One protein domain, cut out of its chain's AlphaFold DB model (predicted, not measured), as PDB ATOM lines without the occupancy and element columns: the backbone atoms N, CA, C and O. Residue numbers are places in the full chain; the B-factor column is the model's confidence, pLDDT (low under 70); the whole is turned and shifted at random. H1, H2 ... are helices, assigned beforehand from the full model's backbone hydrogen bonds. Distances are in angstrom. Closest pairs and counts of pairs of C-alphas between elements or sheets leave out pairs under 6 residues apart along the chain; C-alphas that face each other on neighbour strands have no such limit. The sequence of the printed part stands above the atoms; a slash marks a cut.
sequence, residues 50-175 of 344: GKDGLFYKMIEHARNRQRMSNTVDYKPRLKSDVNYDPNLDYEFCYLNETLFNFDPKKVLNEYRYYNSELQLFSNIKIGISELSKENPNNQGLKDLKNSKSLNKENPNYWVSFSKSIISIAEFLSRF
ATOM      1  N   GLY A  50     416.194 259.744 312.451       80.75
ATOM      2  CA  GLY A  50     415.128 259.693 313.451       80.75
ATOM      3  C   GLY A  50     415.452 258.809 314.662       80.75
ATOM      4  O   GLY A  50     416.494 258.156 314.730       80.75
ATOM      5  N   LYS A  51     414.544 258.799 315.645       70.75
ATOM      6  CA  LYS A  51     414.722 258.107 316.939       70.75
ATOM      7  C   LYS A  51     414.701 256.575 316.835       70.75
ATOM      8  O   LYS A  51     415.351 255.891 317.617       70.75
ATOM      9  N   ASP A  52     414.019 256.031 315.835       74.88
ATOM     10  CA  ASP A  52     414.041 254.589 315.543       74.88
ATOM     11  C   ASP A  52     415.143 254.216 314.531       74.88
ATOM     12  O   ASP A  52     415.336 253.048 314.169       74.88
ATOM     13  N   GLY A  53     415.894 255.225 314.080       87.69
ATOM     14  CA  GLY A  53     416.924 255.101 313.070       87.69
ATOM     15  C   GLY A  53     418.275 254.637 313.600       87.69
ATOM     16  O   GLY A  53     418.593 254.699 314.791       87.69
ATOM     17  N   LEU A  54     419.109 254.198 312.667       93.38
ATOM     18  CA  LEU A  54     420.434 253.652 312.914       93.38
ATOM     19  C   LEU A  54     421.350 254.626 313.661       93.38
ATOM     20  O   LEU A  54     422.054 254.213 314.584       93.38
ATOM     21  N   PHE A  55     421.315 255.915 313.308       95.19
ATOM     22  CA  PHE A  55     422.153 256.917 313.961       95.19
ATOM     23  C   PHE A  55     421.821 257.046 315.449       95.19
ATOM     24  O   PHE A  55     422.723 256.998 316.286       95.19
ATOM     25  N   TYR A  56     420.531 257.101 315.791       91.50
ATOM     26  CA  TYR A  56     420.076 257.095 317.179       91.50
ATOM     27  C   TYR A  56     420.546 255.844 317.919       91.50
ATOM     28  O   TYR A  56     421.166 255.954 318.978       91.50
ATOM     29  N   LYS A  57     420.327 254.654 317.340       90.12
ATOM     30  CA  LYS A  57     420.723 253.379 317.962       90.12
ATOM     31  C   LYS A  57     422.223 253.339 318.234       90.12
ATOM     32  O   LYS A  57     422.642 252.995 319.338       90.12
ATOM     33  N   MET A  58     423.049 253.770 317.285       93.69
ATOM     34  CA  MET A  58     424.496 253.822 317.487       93.69
ATOM     35  C   MET A  58     424.894 254.793 318.615       93.69
ATOM     36  O   MET A  58     425.757 254.470 319.443       93.69
ATOM     37  N   ILE A  59     424.232 255.949 318.712       92.75
ATOM     38  CA  ILE A  59     424.439 256.906 319.808       92.75
ATOM     39  C   ILE A  59     423.990 256.305 321.157       92.75
ATOM     40  O   ILE A  59     424.695 256.463 322.158       92.75
ATOM     41  N   GLU A  60     422.877 255.566 321.209       88.19
ATOM     42  CA  GLU A  60     422.423 254.869 322.423       88.19
ATOM     43  C   GLU A  60     423.459 253.864 322.947       88.19
ATOM     44  O   GLU A  60     423.669 253.761 324.162       88.19
ATOM     45  N   HIS A  61     424.129 253.131 322.052       88.56
ATOM     46  CA  HIS A  61     425.210 252.223 322.435       88.56
ATOM     47  C   HIS A  61     426.445 253.001 322.931       88.56
ATOM     48  O   HIS A  61     426.984 252.669 323.994       88.56
ATOM     49  N   ALA A  62     426.843 254.087 322.250       89.00
ATOM     50  CA  ALA A  62     427.956 254.948 322.682       89.00
ATOM     51  C   ALA A  62     427.737 255.519 324.095       89.00
ATOM     52  O   ALA A  62     428.633 255.507 324.943       89.00
ATOM     53  N   ARG A  63     426.507 255.959 324.377       84.88
ATOM     54  CA  ARG A  63     426.075 256.490 325.675       84.88
ATOM     55  C   ARG A  63     426.363 255.523 326.825       84.88
ATOM     56  O   ARG A  63     426.882 255.924 327.871       84.88
ATOM     57  N   ASN A  64     426.036 254.243 326.642       75.31
ATOM     58  CA  ASN A  64     426.194 253.229 327.686       75.31
ATOM     59  C   ASN A  64     427.665 253.062 328.095       75.31
ATOM     60  O   ASN A  64     427.970 252.916 329.281       75.31
ATOM     61  N   ARG A  65     428.593 253.169 327.136       74.94
ATOM     62  CA  ARG A  65     430.039 253.095 327.392       74.94
ATOM     63  C   ARG A  65     430.559 254.246 328.248       74.94
ATOM     64  O   ARG A  65     431.474 254.030 329.049       74.94
ATOM     65  N   GLN A  66     429.972 255.431 328.085       72.44
ATOM     66  CA  GLN A  66     430.342 256.650 328.807       72.44
ATOM     67  C   GLN A  66     429.604 256.803 330.147       72.44
ATOM     68  O   GLN A  66     429.765 257.814 330.822       72.44
ATOM     69  N   ARG A  67     428.829 255.787 330.570       69.81
ATOM     70  CA  ARG A  67     428.021 255.788 331.808       69.81
ATOM     71  C   ARG A  67     426.947 256.878 331.832       69.81
ATOM     72  O   ARG A  67     426.587 257.381 332.890       69.81
ATOM     73  N   MET A  68     426.414 257.203 330.663       70.31
ATOM     74  CA  MET A  68     425.487 258.312 330.453       70.31
ATOM     75  C   MET A  68     424.042 257.823 330.287       70.31
ATOM     76  O   MET A  68     423.330 258.282 329.410       70.31
ATOM     77  N   SER A  69     423.587 256.845 331.079       59.94
ATOM     78  CA  SER A  69     422.404 256.008 330.782       59.94
ATOM     79  C   SER A  69     421.071 256.738 330.528       59.94
ATOM     80  O   SER A  69     420.147 256.112 330.024       59.94
ATOM     81  N   ASN A  70     420.949 258.041 330.807       60.56
ATOM     82  CA  ASN A  70     419.730 258.844 330.600       60.56
ATOM     83  C   ASN A  70     419.933 260.037 329.646       60.56
ATOM     84  O   ASN A  70     419.141 260.972 329.627       60.56
ATOM     85  N   THR A  71     421.028 260.038 328.888       66.81
ATOM     86  CA  THR A  71     421.387 261.156 328.011       66.81
ATOM     87  C   THR A  71     420.601 261.160 326.704       66.81
ATOM     88  O   THR A  71     420.298 262.230 326.203       66.81
ATOM     89  N   VAL A  72     420.268 260.005 326.134       67.69
ATOM     90  CA  VAL A  72     419.603 259.948 324.818       67.69
ATOM     91  C   VAL A  72     418.089 259.776 324.974       67.69
ATOM     92  O   VAL A  72     417.324 260.368 324.220       67.69
ATOM     93  N   ASP A  73     417.662 259.086 326.033       61.94
ATOM     94  CA  ASP A  73     416.254 258.938 326.396       61.94
ATOM     95  C   ASP A  73     415.922 259.914 327.526       61.94
ATOM     96  O   ASP A  73     416.429 259.763 328.641       61.94
ATOM     97  N   TYR A  74     415.059 260.897 327.273       52.47
ATOM     98  CA  TYR A  74     414.443 261.645 328.363       52.47
ATOM     99  C   TYR A  74     413.068 261.038 328.685       52.47
ATOM    100  O   TYR A  74     412.248 260.818 327.801       52.47
ATOM    101  N   LYS A  75     412.902 260.677 329.961       53.78
ATOM    102  CA  LYS A  75     411.937 259.725 330.546       53.78
ATOM    103  C   LYS A  75     410.439 260.109 330.411       53.78
ATOM    104  O   LYS A  75     410.143 261.267 330.135       53.78
ATOM    105  N   PRO A  76     409.520 259.142 330.636       44.59
ATOM    106  CA  PRO A  76     408.139 259.147 330.142       44.59
ATOM    107  C   PRO A  76     407.256 260.203 330.804       44.59
ATOM    108  O   PRO A  76     407.475 260.562 331.967       44.59
ATOM    109  N   ARG A  77     406.205 260.616 330.081       45.81
ATOM    110  CA  ARG A  77     405.052 261.314 330.665       45.81
ATOM    111  C   ARG A  77     404.500 260.480 331.823       45.81
ATOM    112  O   ARG A  77     404.351 259.258 331.715       45.81
ATOM    113  N   LEU A  78     404.232 261.122 332.953       48.81
ATOM    114  CA  LEU A  78     403.577 260.450 334.072       48.81
ATOM    115  C   LEU A  78     402.100 260.250 333.700       48.81
ATOM    116  O   LEU A  78     401.513 261.100 333.042       48.81
ATOM    117  N   LYS A  79     401.453 259.174 334.173       51.38
ATOM    118  CA  LYS A  79     399.991 258.980 333.998       51.38
ATOM    119  C   LYS A  79     399.151 260.151 334.540       51.38
ATOM    120  O   LYS A  79     397.968 260.243 334.241       51.38
ATOM    121  N   SER A  80     399.748 261.005 335.369       48.53
ATOM    122  CA  SER A  80     399.146 262.222 335.912       48.53
ATOM    123  C   SER A  80     399.233 263.440 334.981       48.53
ATOM    124  O   SER A  80     398.689 264.482 335.335       48.53
ATOM    125  N   ASP A  81     399.928 263.354 333.841       51.12
ATOM    126  CA  ASP A  81     400.025 264.463 332.889       51.12
ATOM    127  C   ASP A  81     398.713 264.638 332.122       51.12
ATOM    128  O   ASP A  81     398.152 263.690 331.577       51.12
ATOM    129  N   VAL A  82     398.252 265.888 332.033       47.66
ATOM    130  CA  VAL A  82     396.925 266.278 331.513       47.66
ATOM    131  C   VAL A  82     396.692 265.865 330.048       47.66
ATOM    132  O   VAL A  82     395.553 265.812 329.600       47.66
ATOM    133  N   ASN A  83     397.762 265.532 329.319       46.09
ATOM    134  CA  ASN A  83     397.741 265.123 327.915       46.09
ATOM    135  C   ASN A  83     398.292 263.697 327.689       46.09
ATOM    136  O   ASN A  83     398.691 263.392 326.568       46.09
ATOM    137  N   TYR A  84     398.430 262.861 328.730       48.53
ATOM    138  CA  TYR A  84     398.999 261.505 328.636       48.53
ATOM    139  C   TYR A  84     398.327 260.676 327.525       48.53
ATOM    140  O   TYR A  84     397.153 260.329 327.628       48.53
ATOM    141  N   ASP A  85     399.091 260.348 326.481       46.72
ATOM    142  CA  ASP A  85     398.702 259.393 325.444       46.72
ATOM    143  C   ASP A  85     399.511 258.103 325.658       46.72
ATOM    144  O   ASP A  85     400.741 258.139 325.561       46.72
ATOM    145  N   PRO A  86     398.862 256.966 325.959       46.94
ATOM    146  CA  PRO A  86     399.535 255.685 326.164       46.94
ATOM    147  C   PRO A  86     400.231 255.130 324.906       46.94
ATOM    148  O   PRO A  86     400.914 254.118 325.016       46.94
ATOM    149  N   ASN A  87     400.071 255.764 323.737       41.22
ATOM    150  CA  ASN A  87     400.749 255.397 322.488       41.22
ATOM    151  C   ASN A  87     401.962 256.296 322.150       41.22
ATOM    152  O   ASN A  87     402.641 256.046 321.156       41.22
ATOM    153  N   LEU A  88     402.245 257.341 322.943       43.16
ATOM    154  CA  LEU A  88     403.374 258.268 322.758       43.16
ATOM    155  C   LEU A  88     404.295 258.230 323.991       43.16
ATOM    156  O   LEU A  88     404.192 259.055 324.900       43.16
ATOM    157  N   ASP A  89     405.222 257.270 324.020       40.56
ATOM    158  CA  ASP A  89     406.022 256.956 325.216       40.56
ATOM    159  C   ASP A  89     407.084 258.011 325.615       40.56
ATOM    160  O   ASP A  89     407.550 258.010 326.757       40.56
ATOM    161  N   TYR A  90     407.481 258.936 324.728       49.66
ATOM    162  CA  TYR A  90     408.587 259.876 324.991       49.66
ATOM    163  C   TYR A  90     408.445 261.184 324.216       49.66
ATOM    164  O   TYR A  90     408.475 261.170 322.985       49.66
ATOM    165  N   GLU A  91     408.397 262.332 324.898       48.66
ATOM    166  CA  GLU A  91     408.136 263.585 324.178       48.66
ATOM    167  C   GLU A  91     409.332 264.521 323.962       48.66
ATOM    168  O   GLU A  91     409.345 265.208 322.952       48.66
ATOM    169  N   PHE A  92     410.416 264.508 324.741       53.31
ATOM    170  CA  PHE A  92     411.491 265.493 324.505       53.31
ATOM    171  C   PHE A  92     412.893 264.893 324.598       53.31
ATOM    172  O   PHE A  92     413.537 264.909 325.642       53.31
ATOM    173  N   CYS A  93     413.406 264.390 323.470       66.94
ATOM    174  CA  CYS A  93     414.843 264.165 323.332       66.94
ATOM    175  C   CYS A  93     415.498 265.509 322.997       66.94
ATOM    176  O   CYS A  93     415.354 266.004 321.883       66.94
ATOM    177  N   TYR A  94     416.224 266.094 323.944       70.62
ATOM    178  CA  TYR A  94     416.903 267.386 323.774       70.62
ATOM    179  C   TYR A  94     417.996 267.384 322.709       70.62
ATOM    180  O   TYR A  94     418.390 268.428 322.204       70.62
ATOM    181  N   LEU A  95     418.479 266.196 322.353       82.94
ATOM    182  CA  LEU A  95     419.420 266.028 321.260       82.94
ATOM    183  C   LEU A  95     418.738 266.133 319.894       82.94
ATOM    184  O   LEU A  95     419.439 266.279 318.902       82.94
ATOM    185  N   ASN A  96     417.406 266.060 319.811       84.62
ATOM    186  CA  ASN A  96     416.709 266.014 318.530       84.62
ATOM    187  C   ASN A  96     417.007 267.250 317.676       84.62
ATOM    188  O   ASN A  96     417.373 267.112 316.517       84.62
ATOM    189  N   GLU A  97     416.909 268.445 318.253       84.06
ATOM    190  CA  GLU A  97     417.206 269.688 317.535       84.06
ATOM    191  C   GLU A  97     418.705 269.836 317.277       84.06
ATOM    192  O   GLU A  97     419.117 270.032 316.135       84.06
ATOM    193  N   THR A  98     419.535 269.635 318.308       88.81
ATOM    194  CA  THR A  98     421.003 269.734 318.206       88.81
ATOM    195  C   THR A  98     421.603 268.769 317.182       88.81
ATOM    196  O   THR A  98     422.651 269.062 316.601       88.81
ATOM    197  N   LEU A  99     420.957 267.619 316.969       91.62
ATOM    198  CA  LEU A  99     421.364 266.576 316.029       91.62
ATOM    199  C   LEU A  99     420.469 266.511 314.784       91.62
ATOM    200  O   LEU A  99     420.489 265.508 314.070       91.62
ATOM    201  N   PHE A 100     419.690 267.560 314.512       92.31
ATOM    202  CA  PHE A 100     418.912 267.724 313.280       92.31
ATOM    203  C   PHE A 100     417.971 266.550 312.963       92.31
ATOM    204  O   PHE A 100     417.949 266.040 311.843       92.31
ATOM    205  N   ASN A 101     417.194 266.117 313.954       89.50
ATOM    206  CA  ASN A 101     416.360 264.912 313.921       89.50
ATOM    207  C   ASN A 101     417.168 263.638 313.622       89.50
ATOM    208  O   ASN A 101     416.742 262.760 312.867       89.50
ATOM    209  N   PHE A 102     418.362 263.558 314.213       91.94
ATOM    210  CA  PHE A 102     419.314 262.473 314.009       91.94
ATOM    211  C   PHE A 102     419.644 262.269 312.521       91.94
ATOM    212  O   PHE A 102     419.614 261.150 312.012       91.94
ATOM    213  N   ASP A 103     419.985 263.349 311.822       93.56
ATOM    214  CA  ASP A 103     420.495 263.293 310.451       93.56
ATOM    215  C   ASP A 103     422.034 263.357 310.463       93.56
ATOM    216  O   ASP A 103     422.600 264.428 310.716       93.56
ATOM    217  N   PRO A 104     422.742 262.243 310.186       95.62
ATOM    218  CA  PRO A 104     424.199 262.205 310.286       95.62
ATOM    219  C   PRO A 104     424.886 263.170 309.311       95.62
ATOM    220  O   PRO A 104     425.907 263.760 309.664       95.62
ATOM    221  N   LYS A 105     424.317 263.410 308.122       95.50
ATOM    222  CA  LYS A 105     424.918 264.320 307.134       95.50
ATOM    223  C   LYS A 105     424.808 265.771 307.596       95.50
ATOM    224  O   LYS A 105     425.757 266.536 307.440       95.50
ATOM    225  N   LYS A 106     423.682 266.153 308.208       95.75
ATOM    226  CA  LYS A 106     423.512 267.497 308.786       95.75
ATOM    227  C   LYS A 106     424.399 267.715 310.006       95.75
ATOM    228  O   LYS A 106     425.049 268.752 310.079       95.75
ATOM    229  N   VAL A 107     424.485 266.729 310.906       95.31
ATOM    230  CA  VAL A 107     425.424 266.782 312.041       95.31
ATOM    231  C   VAL A 107     426.847 266.975 311.532       95.31
ATOM    232  O   VAL A 107     427.550 267.859 312.014       95.31
ATOM    233  N   LEU A 108     427.266 266.197 310.533       94.06
ATOM    234  CA  LEU A 108     428.616 266.315 310.001       94.06
ATOM    235  C   LEU A 108     428.867 267.670 309.335       94.06
ATOM    236  O   LEU A 108     429.946 268.221 309.505       94.06
ATOM    237  N   ASN A 109     427.896 268.218 308.604       93.88
ATOM    238  CA  ASN A 109     428.031 269.536 307.980       93.88
ATOM    239  C   ASN A 109     428.167 270.664 309.014       93.88
ATOM    240  O   ASN A 109     428.957 271.580 308.799       93.88
ATOM    241  N   GLU A 110     427.433 270.580 310.126       94.75
ATOM    242  CA  GLU A 110     427.489 271.569 311.209       94.75
ATOM    243  C   GLU A 110     428.793 271.463 312.018       94.75
ATOM    244  O   GLU A 110     429.443 272.463 312.315       94.75
ATOM    245  N   TYR A 111     429.207 270.237 312.349       92.06
ATOM    246  CA  TYR A 111     430.292 269.959 313.294       92.06
ATOM    247  C   TYR A 111     431.536 269.366 312.611       92.06
ATOM    248  O   TYR A 111     432.187 268.481 313.161       92.06
ATOM    249  N   ARG A 112     431.900 269.819 311.405       78.00
ATOM    250  CA  ARG A 112     433.052 269.258 310.660       78.00
ATOM    251  C   ARG A 112     434.413 269.857 311.011       78.00
ATOM    252  O   ARG A 112     435.443 269.335 310.590       78.00
ATOM    253  N   TYR A 113     434.425 271.005 311.677       79.50
ATOM    254  CA  TYR A 113     435.617 271.847 311.786       79.50
ATOM    255  C   TYR A 113     436.388 271.622 313.093       79.50
ATOM    256  O   TYR A 113     435.976 270.863 313.964       79.50
ATOM    257  N   TYR A 114     437.550 272.268 313.213       71.06
ATOM    258  CA  TYR A 114     438.423 272.163 314.385       71.06
ATOM    259  C   TYR A 114     437.656 272.412 315.700       71.06
ATOM    260  O   TYR A 114     436.913 273.388 315.803       71.06
ATOM    261  N   ASN A 115     437.873 271.557 316.709       76.25
ATOM    262  CA  ASN A 115     437.153 271.527 317.995       76.25
ATOM    263  C   ASN A 115     435.644 271.224 317.907       76.25
ATOM    264  O   ASN A 115     434.877 271.623 318.794       76.25
ATOM    265  N   SER A 116     435.203 270.517 316.869       83.94
ATOM    266  CA  SER A 116     433.800 270.161 316.661       83.94
ATOM    267  C   SER A 116     433.152 269.451 317.846       83.94
ATOM    268  O   SER A 116     431.984 269.696 318.145       83.94
ATOM    269  N   GLU A 117     433.891 268.632 318.595       87.00
ATOM    270  CA  GLU A 117     433.363 267.957 319.779       87.00
ATOM    271  C   GLU A 117     433.064 268.915 320.936       87.00
ATOM    272  O   GLU A 117     432.151 268.667 321.723       87.00
ATOM    273  N   LEU A 118     433.825 270.009 321.048       86.62
ATOM    274  CA  LEU A 118     433.605 271.040 322.061       86.62
ATOM    275  C   LEU A 118     432.436 271.932 321.650       86.62
ATOM    276  O   LEU A 118     431.647 272.333 322.509       86.62
ATOM    277  N   GLN A 119     432.306 272.210 320.352       88.50
ATOM    278  CA  GLN A 119     431.167 272.934 319.795       88.50
ATOM    279  C   GLN A 119     429.870 272.141 319.984       88.50
ATOM    280  O   GLN A 119     428.922 272.659 320.573       88.50
ATOM    281  N   LEU A 120     429.850 270.866 319.586       90.75
ATOM    282  CA  LEU A 120     428.704 269.984 319.797       90.75
ATOM    283  C   LEU A 120     428.370 269.861 321.287       90.75
ATOM    284  O   LEU A 120     427.211 270.015 321.667       90.75
ATOM    285  N   PHE A 121     429.368 269.665 322.153       88.56
ATOM    286  CA  PHE A 121     429.130 269.639 323.596       88.56
ATOM    287  C   PHE A 121     428.509 270.948 324.106       88.56
ATOM    288  O   PHE A 121     427.587 270.916 324.922       88.56
ATOM    289  N   SER A 122     428.978 272.099 323.619       85.25
ATOM    290  CA  SER A 122     428.435 273.407 323.997       85.25
ATOM    291  C   SER A 122     426.979 273.565 323.555       85.25
ATOM    292  O   SER A 122     426.155 274.010 324.351       85.25
ATOM    293  N   ASN A 123     426.633 273.115 322.349       87.44
ATOM    294  CA  ASN A 123     425.254 273.140 321.853       87.44
ATOM    295  C   ASN A 123     424.348 272.179 322.634       87.44
ATOM    296  O   ASN A 123     423.247 272.558 323.028       87.44
ATOM    297  N   ILE A 124     424.838 270.978 322.958       85.81
ATOM    298  CA  ILE A 124     424.134 270.040 323.845       85.81
ATOM    299  C   ILE A 124     423.871 270.694 325.207       85.81
ATOM    300  O   ILE A 124     422.773 270.596 325.751       85.81
ATOM    301  N   LYS A 125     424.872 271.385 325.762       81.00
ATOM    302  CA  LYS A 125     424.757 272.079 327.047       81.00
ATOM    303  C   LYS A 125     423.677 273.162 327.011       81.00
ATOM    304  O   LYS A 125     422.902 273.249 327.961       81.00
ATOM    305  N   ILE A 126     423.624 273.950 325.936       80.31
ATOM    306  CA  ILE A 126     422.592 274.974 325.724       80.31
ATOM    307  C   ILE A 126     421.208 274.321 325.688       80.31
ATOM    308  O   ILE A 126     420.363 274.697 326.498       80.31
ATOM    309  N   GLY A 127     421.015 273.279 324.870       77.00
ATOM    310  CA  GLY A 127     419.728 272.576 324.774       77.00
ATOM    311  C   GLY A 127     419.265 271.973 326.109       77.00
ATOM    312  O   GLY A 127     418.105 272.108 326.496       77.00
ATOM    313  N   ILE A 128     420.181 271.383 326.891       74.38
ATOM    314  CA  ILE A 128     419.877 270.906 328.255       74.38
ATOM    315  C   ILE A 128     419.477 272.071 329.176       74.38
ATOM    316  O   ILE A 128     418.553 271.938 329.982       74.38
ATOM    317  N   SER A 129     420.183 273.204 329.104       72.31
ATOM    318  CA  SER A 129     419.898 274.384 329.928       72.31
ATOM    319  C   SER A 129     418.558 275.033 329.586       72.31
ATOM    320  O   SER A 129     417.847 275.444 330.502       72.31
ATOM    321  N   GLU A 130     418.180 275.097 328.315       70.88
ATOM    322  CA  GLU A 130     416.874 275.611 327.890       70.88
ATOM    323  C   GLU A 130     415.744 274.738 328.428       70.88
ATOM    324  O   GLU A 130     414.874 275.243 329.136       70.88
ATOM    325  N   LEU A 131     415.847 273.419 328.265       65.81
ATOM    326  CA  LEU A 131     414.866 272.487 328.825       65.81
ATOM    327  C   LEU A 131     414.816 272.494 330.346       65.81
ATOM    328  O   LEU A 131     413.781 272.193 330.931       65.81
ATOM    329  N   SER A 132     415.913 272.838 331.022       64.38
ATOM    330  CA  SER A 132     415.895 272.932 332.482       64.38
ATOM    331  C   SER A 132     415.025 274.071 333.017       64.38
ATOM    332  O   SER A 132     414.621 274.011 334.178       64.38
ATOM    333  N   LYS A 133     414.712 275.079 332.187       67.75
ATOM    334  CA  LYS A 133     413.752 276.137 332.539       67.75
ATOM    335  C   LYS A 133     412.330 275.582 332.632       67.75
ATOM    336  O   LYS A 133     411.570 276.013 333.490       67.75
ATOM    337  N   GLU A 134     412.004 274.608 331.788       63.72
ATOM    338  CA  GLU A 134     410.691 273.958 331.724       63.72
ATOM    339  C   GLU A 134     410.613 272.724 332.640       63.72
ATOM    340  O   GLU A 134     409.562 272.425 333.203       63.72
ATOM    341  N   ASN A 135     411.738 272.031 332.854       64.19
ATOM    342  CA  ASN A 135     411.844 270.865 333.729       64.19
ATOM    343  C   ASN A 135     413.117 270.914 334.607       64.19
ATOM    344  O   ASN A 135     414.151 270.324 334.266       64.19
ATOM    345  N   PRO A 136     413.054 271.555 335.790       61.66
ATOM    346  CA  PRO A 136     414.202 271.724 336.691       61.66
ATOM    347  C   PRO A 136     414.797 270.411 337.223       61.66
ATOM    348  O   PRO A 136     415.945 270.379 337.671       61.66
ATOM    349  N   ASN A 137     414.037 269.312 337.163       60.00
ATOM    350  CA  ASN A 137     414.463 267.985 337.609       60.00
ATOM    351  C   ASN A 137     415.205 267.187 336.523       60.00
ATOM    352  O   ASN A 137     415.408 265.980 336.696       60.00
ATOM    353  N   ASN A 138     415.642 267.851 335.442       60.56
ATOM    354  CA  ASN A 138     416.276 267.204 334.302       60.56
ATOM    355  C   ASN A 138     417.513 266.356 334.693       60.56
ATOM    356  O   ASN A 138     418.473 266.881 335.258       60.56
ATOM    357  N   GLN A 139     417.533 265.047 334.406       59.84
ATOM    358  CA  GLN A 139     418.696 264.195 334.715       59.84
ATOM    359  C   GLN A 139     419.948 264.587 333.911       59.84
ATOM    360  O   GLN A 139     421.037 264.599 334.475       59.84
ATOM    361  N   GLY A 140     419.801 264.992 332.648       61.16
ATOM    362  CA  GLY A 140     420.883 265.565 331.846       61.16
ATOM    363  C   GLY A 140     421.474 266.822 332.487       61.16
ATOM    364  O   GLY A 140     422.687 266.996 332.475       61.16
ATOM    365  N   LEU A 141     420.658 267.641 333.162       62.38
ATOM    366  CA  LEU A 141     421.142 268.780 333.952       62.38
ATOM    367  C   LEU A 141     421.934 268.331 335.190       62.38
ATOM    368  O   LEU A 141     422.953 268.938 335.512       62.38
ATOM    369  N   LYS A 142     421.492 267.276 335.889       63.94
ATOM    370  CA  LYS A 142     422.234 266.699 337.027       63.94
ATOM    371  C   LYS A 142     423.580 266.125 336.572       63.94
ATOM    372  O   LYS A 142     424.602 266.412 337.190       63.94
ATOM    373  N   ASP A 143     423.593 265.387 335.466       64.62
ATOM    374  CA  ASP A 143     424.796 264.773 334.894       64.62
ATOM    375  C   ASP A 143     425.768 265.834 334.350       64.62
ATOM    376  O   ASP A 143     426.982 265.725 334.529       64.62
ATOM    377  N   LEU A 144     425.248 266.905 333.744       68.38
ATOM    378  CA  LEU A 144     426.022 268.062 333.294       68.38
ATOM    379  C   LEU A 144     426.629 268.845 334.471       68.38
ATOM    380  O   LEU A 144     427.812 269.185 334.425       68.38
ATOM    381  N   LYS A 145     425.855 269.101 335.537       64.81
ATOM    382  CA  LYS A 145     426.327 269.776 336.766       64.81
ATOM    383  C   LYS A 145     427.422 268.983 337.485       64.81
ATOM    384  O   LYS A 145     428.307 269.580 338.087       64.81
ATOM    385  N   ASN A 146     427.385 267.657 337.383       60.59
ATOM    386  CA  ASN A 146     428.400 266.762 337.942       60.59
ATOM    387  C   ASN A 146     429.632 266.592 337.037       60.59
ATOM    388  O   ASN A 146     430.602 265.935 337.427       60.59
ATOM    389  N   SER A 147     429.613 267.157 335.826       61.47
ATOM    390  CA  SER A 147     430.724 267.046 334.892       61.47
ATOM    391  C   SER A 147     431.859 267.993 335.314       61.47
ATOM    392  O   SER A 147     431.693 269.210 335.379       61.47
ATOM    393  N   LYS A 148     433.011 267.424 335.698       53.97
ATOM    394  CA  LYS A 148     434.181 268.188 336.166       53.97
ATOM    395  C   LYS A 148     434.738 269.086 335.050       53.97
ATOM    396  O   LYS A 148     434.586 268.779 333.864       53.97
ATOM    397  N   SER A 149     435.393 270.185 335.436       50.09
ATOM    398  CA  SER A 149     436.055 271.111 334.509       50.09
ATOM    399  C   SER A 149     437.101 270.398 333.647       50.09
ATOM    400  O   SER A 149     437.751 269.454 334.094       50.09
ATOM    401  N   LEU A 150     437.258 270.875 332.412       47.25
ATOM    402  CA  LEU A 150     438.224 270.379 331.433       47.25
ATOM    403  C   LEU A 150     439.649 270.388 332.008       47.25
ATOM    404  O   LEU A 150     440.151 271.459 332.327       47.25
ATOM    405  N   ASN A 151     440.317 269.234 332.039       46.97
ATOM    406  CA  ASN A 151     441.779 269.145 332.040       46.97
ATOM    407  C   ASN A 151     442.198 268.253 330.862       46.97
ATOM    408  O   ASN A 151     441.564 267.229 330.611       46.97
ATOM    409  N   LYS A 152     443.268 268.631 330.144       43.25
ATOM    410  CA  LYS A 152     443.793 267.921 328.953       43.25
ATOM    411  C   LYS A 152     444.040 266.419 329.172       43.25
ATOM    412  O   LYS A 152     444.009 265.659 328.216       43.25
ATOM    413  N   GLU A 153     444.267 266.012 330.417       45.00
ATOM    414  CA  GLU A 153     444.588 264.636 330.809       45.00
ATOM    415  C   GLU A 153     443.353 263.779 331.149       45.00
ATOM    416  O   GLU A 153     443.483 262.570 331.292       45.00
ATOM    417  N   ASN A 154     442.160 264.376 331.283       51.78
ATOM    418  CA  ASN A 154     440.915 263.678 331.629       51.78
ATOM    419  C   ASN A 154     439.719 264.329 330.909       51.78
ATOM    420  O   ASN A 154     439.078 265.236 331.458       51.78
ATOM    421  N   PRO A 155     439.414 263.923 329.662       58.28
ATOM    422  CA  PRO A 155     438.317 264.517 328.913       58.28
ATOM    423  C   PRO A 155     436.974 264.212 329.588       58.28
ATOM    424  O   PRO A 155     436.684 263.086 329.987       58.28
ATOM    425  N   ASN A 156     436.130 265.237 329.697       75.88
ATOM    426  CA  ASN A 156     434.768 265.122 330.210       75.88
ATOM    427  C   ASN A 156     433.982 264.065 329.400       75.88
ATOM    428  O   ASN A 156     434.046 264.066 328.168       75.88
ATOM    429  N   TYR A 157     433.225 263.183 330.071       80.81
ATOM    430  CA  TYR A 157     432.407 262.146 329.417       80.81
ATOM    431  C   TYR A 157     431.500 262.710 328.319       80.81
ATOM    432  O   TYR A 157     431.324 262.061 327.293       80.81
ATOM    433  N   TRP A 158     431.006 263.940 328.477       83.19
ATOM    434  CA  TRP A 158     430.208 264.625 327.461       83.19
ATOM    435  C   TRP A 158     430.993 265.012 326.207       83.19
ATOM    436  O   TRP A 158     430.462 264.928 325.101       83.19
ATOM    437  N   VAL A 159     432.260 265.402 326.352       85.50
ATOM    438  CA  VAL A 159     433.139 265.691 325.209       85.50
ATOM    439  C   VAL A 159     433.463 264.391 324.481       85.50
ATOM    440  O   VAL A 159     433.330 264.316 323.264       85.50
ATOM    441  N   SER A 160     433.786 263.326 325.218       86.31
ATOM    442  CA  SER A 160     433.970 261.984 324.648       86.31
ATOM    443  C   SER A 160     432.704 261.455 323.962       86.31
ATOM    444  O   SER A 160     432.777 260.826 322.906       86.31
ATOM    445  N   PHE A 161     431.529 261.728 324.524       88.69
ATOM    446  CA  PHE A 161     430.251 261.384 323.913       88.69
ATOM    447  C   PHE A 161     429.993 262.195 322.638       88.69
ATOM    448  O   PHE A 161     429.600 261.619 321.630       88.69
ATOM    449  N   SER A 162     430.326 263.487 322.633       91.12
ATOM    450  CA  SER A 162     430.243 264.345 321.442       91.12
ATOM    451  C   SER A 162     431.175 263.857 320.326       91.12
ATOM    452  O   SER A 162     430.744 263.742 319.182       91.12
ATOM    453  N   LYS A 163     432.409 263.446 320.658       91.12
ATOM    454  CA  LYS A 163     433.318 262.764 319.712       91.12
ATOM    455  C   LYS A 163     432.703 261.489 319.138       91.12
ATOM    456  O   LYS A 163     432.801 261.240 317.940       91.12
ATOM    457  N   SER A 164     432.043 260.699 319.988       92.75
ATOM    458  CA  SER A 164     431.354 259.477 319.554       92.75
ATOM    459  C   SER A 164     430.259 259.820 318.538       92.75
ATOM    460  O   SER A 164     430.254 259.259 317.451       92.75
ATOM    461  N   ILE A 165     429.394 260.800 318.833       94.44
ATOM    462  CA  ILE A 165     428.326 261.251 317.921       94.44
ATOM    463  C   ILE A 165     428.892 261.669 316.558       94.44
ATOM    464  O   ILE A 165     428.374 261.228 315.535       94.44
ATOM    465  N   ILE A 166     429.954 262.481 316.538       95.38
ATOM    466  CA  ILE A 166     430.560 262.975 315.291       95.38
ATOM    467  C   ILE A 166     431.152 261.820 314.479       95.38
ATOM    468  O   ILE A 166     430.821 261.684 313.308       95.38
ATOM    469  N   SER A 167     431.936 260.929 315.095       95.38
ATOM    470  CA  SER A 167     432.503 259.769 314.380       95.38
ATOM    471  C   SER A 167     431.435 258.793 313.860       95.38
ATOM    472  O   SER A 167     431.569 258.243 312.769       95.38
ATOM    473  N   ILE A 168     430.318 258.616 314.580       96.62
ATOM    474  CA  ILE A 168     429.169 257.852 314.069       96.62
ATOM    475  C   ILE A 168     428.545 258.579 312.866       96.62
ATOM    476  O   ILE A 168     428.199 257.936 311.874       96.62
ATOM    477  N   ALA A 169     428.402 259.906 312.932       96.88
ATOM    478  CA  ALA A 169     427.874 260.700 311.828       96.88
ATOM    479  C   ALA A 169     428.769 260.595 310.580       96.88
ATOM    480  O   ALA A 169     428.254 260.415 309.477       96.88
ATOM    481  N   GLU A 170     430.092 260.628 310.750       96.31
ATOM    482  CA  GLU A 170     431.079 260.378 309.691       96.31
ATOM    483  C   GLU A 170     430.915 258.983 309.085       96.31
ATOM    484  O   GLU A 170     430.772 258.849 307.867       96.31
ATOM    485  N   PHE A 171     430.858 257.952 309.935       96.75
ATOM    486  CA  PHE A 171     430.674 256.562 309.521       96.75
ATOM    487  C   PHE A 171     429.398 256.389 308.681       96.75
ATOM    488  O   PHE A 171     429.453 255.810 307.591       96.75
ATOM    489  N   LEU A 172     428.262 256.902 309.172       96.94
ATOM    490  CA  LEU A 172     426.946 256.726 308.554       96.94
ATOM    491  C   LEU A 172     426.712 257.615 307.333       96.94
ATOM    492  O   LEU A 172     425.949 257.231 306.451       96.94
ATOM    493  N   SER A 173     427.386 258.763 307.233       95.88
ATOM    494  CA  SER A 173     427.244 259.674 306.085       95.88
ATOM    495  C   SER A 173     427.704 259.062 304.757       95.88
ATOM    496  O   SER A 173     427.357 259.589 303.698       95.88
ATOM    497  N   ARG A 174     428.439 257.941 304.801       95.94
ATOM    498  CA  ARG A 174     428.841 257.149 303.626       95.94
ATOM    499  C   ARG A 174     427.687 256.379 302.980       95.94
ATOM    500  O   ARG A 174     427.812 255.994 301.824       95.94
ATOM    501  N   PHE A 175     426.587 256.172 303.701       96.25
ATOM    502  CA  PHE A 175     425.411 255.463 303.203       96.25
ATOM    503  C   PHE A 175     424.293 256.460 302.894       96.25
ATOM    504  O   PHE A 175     423.995 257.365 303.677       96.25
TER     505      PHE A 175
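What this domain is: This is residues 50 to 175 of the 344 residues of an uncharacterized protein of Methanosarcina mazei (UniProt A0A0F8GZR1). The longest helix, H4, crosses H6 with its first residues, and the short H3 crosses H6 near that helix's last residues; H1 runs side by side with H6 on another side, while H2 and H5 pack on H4. The long link between H1 and H2, residues 66 to 94, is a stretch of 29 residues with no named element that loops away from this body, its C-alphas lying 5 to 27 A from the mean of all C-alphas, and it holds Val 82, one of the two residues whose C-alphas are farthest apart. The printed part has 126 residues with six named helices, H1 to H6 in chain order, and no named strand: the class is all helix. It is compact, with a radius of gyration of the C-alphas of 14.9 A, and spans 45 by 37 by 23 A.

How they stand to each other: Start with H4, residues 116 to 134. With residues 117 to 121 alone it touches H6, residues 157 to 172, at a steep tilt of 66 degrees; the closest C-alphas, of Glu 117 and Ser 162, are 5.1 A apart. With residues 120 to 127 alone it touches H2, residues 95 to 98, closest at the C-alphas of Thr 98 and Ile 124, 6.5 A. With residues 125 to 132 alone it touches H5, residues 139 to 145, at a steep tilt of 60 degrees, closest at the C-alphas of Ile 128 and Leu 141, 6.2 A. Go on to H6: its residues 166 to 172 alone touch H3, residues 104 to 110, at a steep tilt of 64 degrees, and the closest C-alphas, of Pro 104 and Ala 169, are 4.3 A apart. H1, residues 54 to 65, touches H6 at a shallow tilt of 30 degrees, opposite ways, with the C-alphas of Ile 59 and Ile 165 closest at 6.1 A. H1 and H4 are apart. The helix packing is mostly crossed, with 1 of 4 touching pairs given a tilt at a shallow one. In H3, H5 and H6 every O i to N i+4 pair is within hydrogen-bond range, against 7 of 8 in H1 and 13 of 15 in H4; H2 is too short for such a pair.

Where its parts are: Find C-alpha 116 at (433.800, 270.161, 316.661); from there H4 runs 27.8 A to C-alpha 134 at (410.691, 273.958, 331.724). H6 covers 22.2 A and ends at C-alpha 172, (426.946, 256.726, 308.554). H1 is 17.4 A long, H3 10.0 A, H5 9.7 A and H2 5.1 A.

The domain as a whole: Look for the two C-alphas farthest apart at Val 82 and Glu 153, 47.7 A. The printed part has no cut. The links H1 to H2 and H5 to H6 are long. Confidence is low, with pLDDT under 70, at residue 67, residues 69 to 93 and residues 131 to 155.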